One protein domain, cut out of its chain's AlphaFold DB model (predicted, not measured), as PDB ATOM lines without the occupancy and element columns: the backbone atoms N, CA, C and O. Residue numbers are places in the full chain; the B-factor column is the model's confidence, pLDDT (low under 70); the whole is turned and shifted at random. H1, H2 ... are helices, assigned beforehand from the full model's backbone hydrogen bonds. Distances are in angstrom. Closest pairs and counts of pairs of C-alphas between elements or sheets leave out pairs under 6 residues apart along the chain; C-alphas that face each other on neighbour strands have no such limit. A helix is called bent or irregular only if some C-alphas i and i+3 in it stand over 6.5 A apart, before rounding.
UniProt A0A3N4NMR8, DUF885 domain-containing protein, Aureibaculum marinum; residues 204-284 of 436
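Overview. This is residues 204 to 284 of the 436 residues of the protein "DUF885 domain-containing protein" of Aureibaculum marinum (UniProt A0A3N4NMR8). A long rod: one long helix, H4, bent but nearly straight, runs almost its whole length, and the stretch before it, with the short helices H1, H2 and H3, lies beside it. The turn at one end, residues 237 to 243, sticks out, while both ends of the printed part lie at the other. The printed part has 81 residues, all helix in class, with four named helices in the order H1, H2, H3, H4 and no named strand. It is only just loose, close to extended, with a radius of gyration of the C-alphas of 17.3 A and spans of 56 by 20 by 17 A.

Arrangement. Look first at H4, residues 242 to 274, assigned as one helix by its hydrogen bonds but bent: C-alphas 254 and 257 are 6.8 A apart. Its arms, H4a at 242 to 254 and H4b at 257 to 274, stand at a shallow tilt of 26 degrees. H4b is irregular, C-alphas 269 and 272 being 6.6 A apart, with a kink of 32 degrees near residue 268. H2, residues 214 to 220, touches residues 260 to 268 of H4b, opposite ways at a shallow tilt of 21 degrees; their closest C-alphas, of Pro 215 and Arg 264, are 5.1 A apart. H3, residues 230 to 236, is irregular, with C-alphas 231 and 234 7.1 A apart. It forms a helical hairpin with H4a, at a shallow tilt of 9 degrees; they touch, closest at the C-alphas of Phe 235 and Lys 245, 6.4 A. H1, residues 208 to 211, is close to but not clearly touching H4b, closest at the C-alphas of Arg 208 and Leu 272, 6.8 A. H2 and H3 are apart. Every O i to N i+4 pair is within hydrogen-bond range in H2 and H4a, against 10 of 14 in H4b and 1 of 3 in H3, where 3 of 4 O i to N i+3 pairs are; H1 is too short for an O i to N i+4 pair.

Along the chain. Find C-alpha 242 at (105.318, -51.848, -232.395); from there H4a runs 18.0 A. H4b then runs 24.9 A to C-alpha 274 at (86.658, -49.076, -191.289). H2 and H3 are each 9.9 A long, and H1 5.5 A from C-alpha 208 at (90.526, -41.440, -191.846).

Size, cuts and confidence. The C-alphas farthest apart, of Gly 240 and Glu 283, are 56.4 A apart; the first and last printed, of Ile 204 and Leu 284, 6.2 A. The printed part has no cut and no long link between helices. Its mean pLDDT is 94.7, and no printed residue is under 70.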
ATOM      1  N   ILE A 204      93.760 -52.320-186.356       97.94
ATOM      2  CA  ILE A 204      95.014 -51.626-186.671       97.94
ATOM      3  C   ILE A 204      94.867 -51.017-188.061       97.94
ATOM      4  O   ILE A 204      95.175 -51.637-189.076       97.94
ATOM      5  N   VAL A 205      94.341 -49.796-188.087       97.94
ATOM      6  CA  VAL A 205      93.950 -49.086-189.310       97.94
ATOM      7  C   VAL A 205      94.463 -47.648-189.306       97.94
ATOM      8  O   VAL A 205      94.702 -47.038-188.255       97.94
ATOM      9  N   MET A 206      94.610 -47.084-190.501       97.50
ATOM     10  CA  MET A 206      95.042 -45.700-190.680       97.50
ATOM     11  C   MET A 206      93.979 -44.701-190.191       97.50
ATOM     12  O   MET A 206      92.781 -45.005-190.247       97.50
ATOM     13  N   PRO A 207      94.382 -43.500-189.729       97.62
ATOM     14  CA  PRO A 207      93.462 -42.382-189.536       97.62
ATOM     15  C   PRO A 207      92.678 -42.058-190.811       97.62
ATOM     16  O   PRO A 207      93.252 -41.957-191.895       97.62
ATOM     17  N   ARG A 208      91.375 -41.798-190.699       97.12
ATOM     18  CA  ARG A 208      90.526 -41.440-191.846       97.12
ATOM     19  C   ARG A 208      91.104 -40.283-192.664       97.12
ATOM     20  O   ARG A 208      91.102 -40.327-193.895       97.12
ATOM     21  N   ASN A 209      91.573 -39.236-191.986       94.62
ATOM     22  CA  ASN A 209      92.056 -38.015-192.630       94.62
ATOM     23  C   ASN A 209      93.337 -38.228-193.451       94.62
ATOM     24  O   ASN A 209      93.594 -37.435-194.357       94.62
ATOM     25  N   THR A 210      94.109 -39.285-193.176       93.88
ATOM     26  CA  THR A 210      95.316 -39.603-193.942       93.88
ATOM     27  C   THR A 210      95.012 -40.448-195.181       93.88
ATOM     28  O   THR A 210      95.739 -40.384-196.156       93.88
ATOM     29  N   VAL A 211      93.904 -41.191-195.235       95.56
ATOM     30  CA  VAL A 211      93.620 -42.078-196.387       95.56
ATOM     31  C   VAL A 211      92.487 -41.620-197.299       95.56
ATOM     32  O   VAL A 211      92.333 -42.155-198.394       95.56
ATOM     33  N   VAL A 212      91.709 -40.605-196.911       95.94
ATOM     34  CA  VAL A 212      90.524 -40.152-197.670       95.94
ATOM     35  C   VAL A 212      90.819 -39.735-199.120       95.94
ATOM     36  O   VAL A 212      89.948 -39.829-199.978       95.94
ATOM     37  N   GLN A 213      92.048 -39.305-199.420       92.56
ATOM     38  CA  GLN A 213      92.459 -38.883-200.768       92.56
ATOM     39  C   GLN A 213      92.940 -40.043-201.654       92.56
ATOM     40  O   GLN A 213      92.989 -39.899-202.878       92.56
ATOM     41  N   VAL A 214      93.265 -41.194-201.061       94.44
ATOM     42  CA  VAL A 214      93.884 -42.332-201.754       94.44
ATOM     43  C   VAL A 214      93.028 -42.863-202.911       94.44
ATOM     44  O   VAL A 214      93.591 -43.113-203.980       94.44
ATOM     45  N   PRO A 215      91.687 -42.989-202.802       96.31
ATOM     46  CA  PRO A 215      90.874 -43.427-203.937       96.31
ATOM     47  C   PRO A 215      90.986 -42.532-205.179       96.31
ATOM     48  O   PRO A 215      91.079 -43.041-206.297       96.31
ATOM     49  N   GLU A 216      91.019 -41.207-205.017       93.75
ATOM     50  CA  GLU A 216      91.176 -40.294-206.159       93.75
ATOM     51  C   GLU A 216      92.616 -40.301-206.699       93.75
ATOM     52  O   GLU A 216      92.817 -40.185-207.911       93.75
ATOM     53  N   GLN A 217      93.624 -40.528-205.850       91.00
ATOM     54  CA  GLN A 217      95.003 -40.747-206.304       91.00
ATOM     55  C   GLN A 217      95.117 -42.022-207.155       91.00
ATOM     56  O   GLN A 217      95.686 -41.974-208.244       91.00
ATOM     57  N   LEU A 218      94.504 -43.130-206.728       95.06
ATOM     58  CA  LEU A 218      94.442 -44.374-207.507       95.06
ATOM     59  C   LEU A 218      93.729 -44.169-208.844       95.06
ATOM     60  O   LEU A 218      94.233 -44.582-209.885       95.06
ATOM     61  N   LYS A 219      92.594 -43.466-208.840       94.69
ATOM     62  CA  LYS A 219      91.852 -43.117-210.059       94.69
ATOM     63  C   LYS A 219      92.700 -42.338-211.059       94.69
ATOM     64  O   LYS A 219      92.609 -42.589-212.255       94.69
ATOM     65  N   SER A 220      93.545 -41.422-210.581       90.81
ATOM     66  CA  SER A 220      94.434 -40.631-211.443       90.81
ATOM     67  C   SER A 220      95.475 -41.477-212.189       90.81
ATOM     68  O   SER A 220      95.987 -41.050-213.220       90.81
ATOM     69  N   MET A 221      95.755 -42.695-211.711       91.56
ATOM     70  CA  MET A 221      96.661 -43.646-212.364       91.56
ATOM     71  C   MET A 221      95.967 -44.466-213.466       91.56
ATOM     72  O   MET A 221      96.649 -45.097-214.275       91.56
ATOM     73  N   ILE A 222      94.630 -44.471-213.505       94.75
ATOM     74  CA  ILE A 222      93.827 -45.258-214.446       94.75
ATOM     75  C   ILE A 222      93.598 -44.426-215.709       94.75
ATOM     76  O   ILE A 222      92.766 -43.518-215.748       94.75
ATOM     77  N   ALA A 223      94.339 -44.742-216.768       90.94
ATOM     78  CA  ALA A 223      94.231 -44.026-218.034       90.94
ATOM     79  C   ALA A 223      93.136 -44.631-218.921       90.94
ATOM     80  O   ALA A 223      93.109 -45.842-219.134       90.94
ATOM     81  N   LYS A 224      92.263 -43.788-219.492       89.81
ATOM     82  CA  LYS A 224      91.263 -44.229-220.486       89.81
ATOM     83  C   LYS A 224      91.922 -44.738-221.768       89.81
ATOM     84  O   LYS A 224      91.445 -45.696-222.362       89.81
ATOM     85  N   ASN A 225      93.001 -44.078-222.177       92.00
ATOM     86  CA  ASN A 225      93.845 -44.464-223.295       92.00
ATOM     87  C   ASN A 225      95.194 -44.931-222.751       92.00
ATOM     88  O   ASN A 225      95.890 -44.187-222.063       92.00
ATOM     89  N   SER A 226      95.591 -46.152-223.085       91.06
ATOM     90  CA  SER A 226      96.828 -46.764-222.587       91.06
ATOM     91  C   SER A 226      98.082 -46.002-222.960       91.06
ATOM     92  O   SER A 226      99.043 -46.019-222.200       91.06
ATOM     93  N   ILE A 227      98.074 -45.311-224.100       91.12
ATOM     94  CA  ILE A 227      99.218 -44.515-224.563       91.12
ATOM     95  C   ILE A 227      99.438 -43.290-223.663       91.12
ATOM     96  O   ILE A 227     100.566 -42.828-223.519       91.12
ATOM     97  N   GLU A 228      98.381 -42.794-223.019       90.75
ATOM     98  CA  GLU A 228      98.435 -41.680-222.062       90.75
ATOM     99  C   GLU A 228      98.767 -42.152-220.638       90.75
ATOM    100  O   GLU A 228      98.955 -41.337-219.735       90.75
ATOM    101  N   SER A 229      98.840 -43.467-220.412       92.94
ATOM    102  CA  SER A 229      99.161 -44.015-219.101       92.94
ATOM    103  C   SER A 229     100.595 -43.699-218.703       92.94
ATOM    104  O   SER A 229     101.539 -43.916-219.467       92.94
ATOM    105  N   LEU A 230     100.788 -43.324-217.436       90.12
ATOM    106  CA  LEU A 230     102.123 -43.188-216.861       90.12
ATOM    107  C   LEU A 230     102.935 -44.493-216.987       90.12
ATOM    108  O   LEU A 230     104.151 -44.435-217.145       90.12
ATOM    109  N   PHE A 231     102.275 -45.658-216.999       95.00
ATOM    110  CA  PHE A 231     102.917 -46.968-217.147       95.00
ATOM    111  C   PHE A 231     103.410 -47.249-218.572       95.00
ATOM    112  O   PHE A 231     104.235 -48.139-218.770       95.00
ATOM    113  N   TYR A 232     102.934 -46.487-219.560       95.25
ATOM    114  CA  TYR A 232     103.381 -46.571-220.950       95.25
ATOM    115  C   TYR A 232     104.604 -45.686-221.233       95.25
ATOM    116  O   TYR A 232     105.348 -45.952-222.177       95.25
ATOM    117  N   THR A 233     104.866 -44.677-220.390       91.00
ATOM    118  CA  THR A 233     105.981 -43.717-220.542       91.00
ATOM    119  C   THR A 233     107.330 -44.361-220.891       91.00
ATOM    120  O   THR A 233     107.967 -43.873-221.828       91.00
ATOM    121  N   PRO A 234     107.768 -45.467-220.244       90.94
ATOM    122  CA  PRO A 234     109.062 -46.083-220.561       90.94
ATOM    123  C   PRO A 234     109.178 -46.592-222.008       90.94
ATOM    124  O   PRO A 234     110.283 -46.767-222.516       90.94
ATOM    125  N   PHE A 235     108.045 -46.821-222.680       93.25
ATOM    126  CA  PHE A 235     107.964 -47.383-224.027       93.25
ATOM    127  C   PHE A 235     107.633 -46.340-225.103       93.25
ATOM    128  O   PHE A 235     107.787 -46.627-226.291       93.25
ATOM    129  N   ALA A 236     107.187 -45.138-224.717       88.62
ATOM    130  CA  ALA A 236     106.671 -44.127-225.641       88.62
ATOM    131  C   ALA A 236     107.685 -43.752-226.739       88.62
ATOM    132  O   ALA A 236     107.351 -43.776-227.927       88.62
ATOM    133  N   ASN A 237     108.938 -43.513-226.338       84.75
ATOM    134  CA  ASN A 237     110.012 -43.037-227.214       84.75
ATOM    135  C   ASN A 237     110.858 -44.160-227.837       84.75
ATOM    136  O   ASN A 237     111.880 -43.873-228.450       84.75
ATOM    137  N   LEU A 238     110.477 -45.435-227.681       85.88
ATOM    138  CA  LEU A 238     111.206 -46.529-228.325       85.88
ATOM    139  C   LEU A 238     111.005 -46.464-229.843       85.88
ATOM    140  O   LEU A 238     109.875 -46.572-230.325       85.88
ATOM    141  N   GLU A 239     112.084 -46.309-230.602       83.12
ATOM    142  CA  GLU A 239     112.047 -46.441-232.059       83.12
ATOM    143  C   GLU A 239     111.888 -47.921-232.442       83.12
ATOM    144  O   GLU A 239     112.459 -48.797-231.792       83.12
ATOM    145  N   GLY A 240     111.055 -48.196-233.456       73.19
ATOM    146  CA  GLY A 240     110.833 -49.525-234.040       73.19
ATOM    147  C   GLY A 240     110.617 -50.655-233.027       73.19
ATOM    148  O   GLY A 240     111.542 -51.401-232.763       73.19
ATOM    149  N   ASN A 241     109.415 -50.807-232.456       83.75
ATOM    150  CA  ASN A 241     109.076 -51.902-231.525       83.75
ATOM    151  C   ASN A 241     107.546 -52.054-231.361       83.75
ATOM    152  O   ASN A 241     107.031 -52.205-230.251       83.75
ATOM    153  N   ASP A 242     106.785 -51.977-232.456       88.75
ATOM    154  CA  ASP A 242     105.318 -51.848-232.395       88.75
ATOM    155  C   ASP A 242     104.628 -53.031-231.708       88.75
ATOM    156  O   ASP A 242     103.697 -52.836-230.932       88.75
ATOM    157  N   VAL A 243     105.147 -54.249-231.892       92.06
ATOM    158  CA  VAL A 243     104.648 -55.453-231.204       92.06
ATOM    159  C   VAL A 243     104.789 -55.327-229.682       92.06
ATOM    160  O   VAL A 243     103.878 -55.687-228.937       92.06
ATOM    161  N   LEU A 244     105.919 -54.798-229.203       93.44
ATOM    162  CA  LEU A 244     106.156 -54.582-227.777       93.44
ATOM    163  C   LEU A 244     105.241 -53.485-227.233       93.44
ATOM    164  O   LEU A 244     104.621 -53.670-226.187       93.44
ATOM    165  N   LYS A 245     105.133 -52.365-227.958       94.19
ATOM    166  CA  LYS A 245     104.250 -51.251-227.601       94.19
ATOM    167  C   LYS A 245     102.804 -51.719-227.481       94.19
ATOM    168  O   LYS A 245     102.156 -51.433-226.479       94.19
ATOM    169  N   GLU A 246     102.321 -52.498-228.444       95.25
ATOM    170  CA  GLU A 246     100.963 -53.037-228.425       95.25
ATOM    171  C   GLU A 246     100.752 -54.029-227.275       95.25
ATOM    172  O   GLU A 246      99.764 -53.948-226.546       95.25
ATOM    173  N   LYS A 247     101.733 -54.900-227.012       96.00
ATOM    174  CA  LYS A 247     101.715 -55.792-225.845       96.00
ATOM    175  C   LYS A 247     101.607 -55.018-224.529       96.00
ATOM    176  O   LYS A 247     100.859 -55.434-223.647       96.00
ATOM    177  N   VAL A 248     102.338 -53.913-224.378       97.19
ATOM    178  CA  VAL A 248     102.278 -53.070-223.172       97.19
ATOM    179  C   VAL A 248     100.916 -52.395-223.043       97.19
ATOM    180  O   VAL A 248     100.346 -52.440-221.955       97.19
ATOM    181  N   LYS A 249     100.354 -51.839-224.128       96.88
ATOM    182  CA  LYS A 249      98.988 -51.286-224.104       96.88
ATOM    183  C   LYS A 249      97.989 -52.330-223.616       96.88
ATOM    184  O   LYS A 249      97.265 -52.077-222.662       96.88
ATOM    185  N   MET A 250      98.036 -53.538-224.173       97.56
ATOM    186  CA  MET A 250      97.155 -54.633-223.765       97.56
ATOM    187  C   MET A 250      97.323 -55.018-222.289       97.56
ATOM    188  O   MET A 250      96.330 -55.279-221.612       97.56
ATOM    189  N   ILE A 251      98.553 -55.029-221.758       98.25
ATOM    190  CA  ILE A 251      98.795 -55.257-220.323       98.25
ATOM    191  C   ILE A 251      98.151 -54.145-219.486       98.25
ATOM    192  O   ILE A 251      97.500 -54.435-218.482       98.25
ATOM    193  N   ILE A 252      98.291 -52.887-219.901       98.31
ATOM    194  CA  ILE A 252      97.702 -51.749-219.192       98.31
ATOM    195  C   ILE A 252      96.170 -51.858-219.183       98.31
ATOM    196  O   ILE A 252      95.567 -51.804-218.114       98.31
ATOM    197  N   GLU A 253      95.537 -52.105-220.332       97.75
ATOM    198  CA  GLU A 253      94.067 -52.149-220.462       97.75
ATOM    199  C   GLU A 253      93.435 -53.347-219.780       97.75
ATOM    200  O   GLU A 253      92.372 -53.225-219.175       97.75
ATOM    201  N   LYS A 254      94.041 -54.525-219.940       97.88
ATOM    202  CA  LYS A 254      93.422 -55.791-219.537       97.88
ATOM    203  C   LYS A 254      93.863 -56.261-218.159       97.88
ATOM    204  O   LYS A 254      93.232 -57.161-217.618       97.88
ATOM    205  N   SER A 255      94.929 -55.688-217.600       98.00
ATOM    206  CA  SER A 255      95.503 -56.142-216.332       98.00
ATOM    207  C   SER A 255      95.689 -55.003-215.332       98.00
ATOM    208  O   SER A 255      95.082 -55.040-214.263       98.00
ATOM    209  N   VAL A 256      96.454 -53.963-215.676       98.31
ATOM    210  CA  VAL A 256      96.809 -52.896-214.720       98.31
ATOM    211  C   VAL A 256      95.602 -52.029-214.357       98.31
ATOM    212  O   VAL A 256      95.292 -51.885-213.177       98.31
ATOM    213  N   ASN A 257      94.893 -51.485-215.350       98.19
ATOM    214  CA  ASN A 257      93.741 -50.610-215.125       98.19
ATOM    215  C   ASN A 257      92.616 -51.309-214.330       98.19
ATOM    216  O   ASN A 257      92.163 -50.731-213.341       98.19
ATOM    217  N   PRO A 258      92.187 -52.545-214.671       98.44
ATOM    218  CA  PRO A 258      91.185 -53.257-213.879       98.44
ATOM    219  C   PRO A 258      91.630 -53.538-212.439       98.44
ATOM    220  O   PRO A 258      90.821 -53.431-211.521       98.44
ATOM    221  N   ALA A 259      92.908 -53.868-212.220       98.62
ATOM    222  CA  ALA A 259      93.425 -54.116-210.876       98.62
ATOM    223  C   ALA A 259      93.445 -52.844-210.016       98.62
ATOM    224  O   ALA A 259      93.054 -52.886-208.851       98.62
ATOM    225  N   LEU A 260      93.839 -51.706-210.599       98.50
ATOM    226  CA  LEU A 260      93.767 -50.405-209.935       98.50
ATOM    227  C   LEU A 260      92.325 -50.019-209.603       98.50
ATOM    228  O   LEU A 260      92.074 -49.548-208.499       98.50
ATOM    229  N   GLU A 261      91.374 -50.252-210.511       98.50
ATOM    230  CA  GLU A 261      89.960 -49.945-210.271       98.50
ATOM    231  C   GLU A 261      89.357 -50.829-209.171       98.50
ATOM    232  O   GLU A 261      88.634 -50.338-208.299       98.50
ATOM    233  N   LYS A 262      89.711 -52.121-209.151       98.69
ATOM    234  CA  LYS A 262      89.325 -53.029-208.068       98.69
ATOM    235  C   LYS A 262      89.878 -52.544-206.727       98.69
ATOM    236  O   LYS A 262      89.120 -52.406-205.771       98.69
ATOM    237  N   PHE A 263      91.176 -52.243-206.661       98.69
ATOM    238  CA  PHE A 263      91.807 -51.777-205.427       98.69
ATOM    239  C   PHE A 263      91.252 -50.417-204.976       98.69
ATOM    240  O   PHE A 263      91.002 -50.208-203.793       98.69
ATOM    241  N   ARG A 264      90.967 -49.505-205.913       98.56
ATOM    242  CA  ARG A 264      90.280 -48.235-205.641       98.56
ATOM    243  C   ARG A 264      88.907 -48.457-205.008       98.56
ATOM    244  O   ARG A 264      88.564 -47.761-204.050       98.56
ATOM    245  N   SER A 265      88.141 -49.410-205.532       98.75
ATOM    246  CA  SER A 265      86.822 -49.769-205.001       98.75
ATOM    247  C   SER A 265      86.948 -50.349-203.593       98.75
ATOM    248  O   SER A 265      86.297 -49.854-202.684       98.75
ATOM    249  N   PHE A 266      87.888 -51.271-203.352       98.81
ATOM    250  CA  PHE A 266      88.193 -51.760-201.999       98.81
ATOM    251  C   PHE A 266      88.533 -50.620-201.026       98.81
ATOM    252  O   PHE A 266      87.963 -50.542-199.935       98.81
ATOM    253  N   MET A 267      89.414 -49.695-201.423       98.62
ATOM    254  CA  MET A 267      89.769 -48.552-200.580       98.62
ATOM    255  C   MET A 267      88.550 -47.679-200.259       98.62
ATOM    256  O   MET A 267      88.428 -47.200-199.136       98.62
ATOM    257  N   THR A 268      87.644 -47.493-201.223       98.56
ATOM    258  CA  THR A 268      86.447 -46.648-201.080       98.56
ATOM    259  C   THR A 268      85.365 -47.315-200.238       98.56
ATOM    260  O   THR A 268      84.857 -46.710-199.299       98.56
ATOM    261  N   ASP A 269      85.035 -48.559-200.568       98.56
ATOM    262  CA  ASP A 269      83.824 -49.230-200.104       98.56
ATOM    263  C   ASP A 269      84.080 -50.101-198.869       98.56
ATOM    264  O   ASP A 269      83.149 -50.430-198.140       98.56
ATOM    265  N   THR A 270      85.335 -50.491-198.621       98.50
ATOM    266  CA  THR A 270      85.712 -51.381-197.511       98.50
ATOM    267  C   THR A 270      86.694 -50.723-196.552       98.50
ATOM    268  O   THR A 270      86.389 -50.605-195.365       98.50
ATOM    269  N   TYR A 271      87.852 -50.255-197.029       98.56
ATOM    270  CA  TYR A 271      88.881 -49.728-196.128       98.56
ATOM    271  C   TYR A 271      88.445 -48.420-195.472       98.56
ATOM    272  O   TYR A 271      88.456 -48.323-194.247       98.56
ATOM    273  N   LEU A 272      88.002 -47.431-196.264       98.31
ATOM    274  CA  LEU A 272      87.600 -46.131-195.734       98.31
ATOM    275  C   LEU A 272      86.522 -46.254-194.655       98.31
ATOM    276  O   LEU A 272      86.753 -45.687-193.597       98.31
ATOM    277  N   PRO A 273      85.395 -46.966-194.813       98.25
ATOM    278  CA  PRO A 273      84.407 -47.103-193.739       98.25
ATOM    279  C   PRO A 273      84.963 -47.647-192.413       98.25
ATOM    280  O   PRO A 273      84.437 -47.291-191.364       98.25
ATOM    281  N   ASN A 274      86.046 -48.431-192.453       98.50
ATOM    282  CA  ASN A 274      86.658 -49.076-191.289       98.50
ATOM    283  C   ASN A 274      87.885 -48.338-190.715       98.50
ATOM    284  O   ASN A 274      88.496 -48.821-189.766       98.50
ATOM    285  N   THR A 275      88.273 -47.180-191.258       98.12
ATOM    286  CA  THR A 275      89.359 -46.360-190.687       98.12
ATOM    287  C   THR A 275      88.967 -45.755-189.343       98.12
ATOM    288  O   THR A 275      87.795 -45.458-189.115       98.12
ATOM    289  N   ARG A 276      89.958 -45.443-188.507       97.50
ATOM    290  CA  ARG A 276      89.744 -44.755-187.225       97.50
ATOM    291  C   ARG A 276      89.634 -43.237-187.386       97.50
ATOM    292  O   ARG A 276      90.285 -42.655-188.251       97.50
ATOM    293  N   ASP A 277      88.894 -42.595-186.486       96.44
ATOM    294  CA  ASP A 277      88.796 -41.126-186.414       96.44
ATOM    295  C   ASP A 277      89.872 -40.488-185.510       96.44
ATOM    296  O   ASP A 277      90.015 -39.267-185.462       96.44
ATOM    297  N   THR A 278      90.651 -41.305-184.794       96.75
ATOM    298  CA  THR A 278      91.783 -40.848-183.979       96.75
ATOM    299  C   THR A 278      93.045 -40.638-184.827       96.75
ATOM    300  O   THR A 278      93.146 -41.142-185.944       96.75
ATOM    301  N   TYR A 279      94.039 -39.913-184.294       93.94
ATOM    302  CA  TYR A 279      95.227 -39.498-185.063       93.94
ATOM    303  C   TYR A 279      96.520 -40.212-184.644       93.94
ATOM    304  O   TYR A 279      97.223 -40.779-185.479       93.94
ATOM    305  N   GLY A 280      96.839 -40.220-183.346       92.88
ATOM    306  CA  GLY A 280      98.108 -40.751-182.834       92.88
ATOM    307  C   GLY A 280      98.200 -42.274-182.915       92.88
ATOM    308  O   GLY A 280      97.183 -42.958-182.820       92.88
ATOM    309  N   ILE A 281      99.416 -42.810-183.070       94.81
ATOM    310  CA  ILE A 281      99.671 -44.261-183.012       94.81
ATOM    311  C   ILE A 281      99.410 -44.831-181.609       94.81
ATOM    312  O   ILE A 281      99.096 -46.007-181.472       94.81
ATOM    313  N   SER A 282      99.464 -43.977-180.578       94.44
ATOM    314  CA  SER A 282      99.114 -44.295-179.188       94.44
ATOM    315  C   SER A 282      97.686 -44.812-179.013       94.44
ATOM    316  O   SER A 282      97.412 -45.512-178.047       94.44
ATOM    317  N   GLU A 283      96.804 -44.486-179.957       96.19
ATOM    318  CA  GLU A 283      95.385 -44.860-179.966       96.19
ATOM    319  C   GLU A 283      95.140 -46.259-180.559       96.19
ATOM    320  O   GLU A 283      94.003 -46.725-180.603       96.19
ATOM    321  N   LEU A 284      96.185 -46.926-181.057       96.62
ATOM    322  CA  LEU A 284      96.118 -48.303-181.544       96.62
ATOM    323  C   LEU A 284      96.350 -49.308-180.402       96.62
ATOM    324  O   LEU A 284      96.898 -48.946-179.354       96.62
TER     325      LEU A 284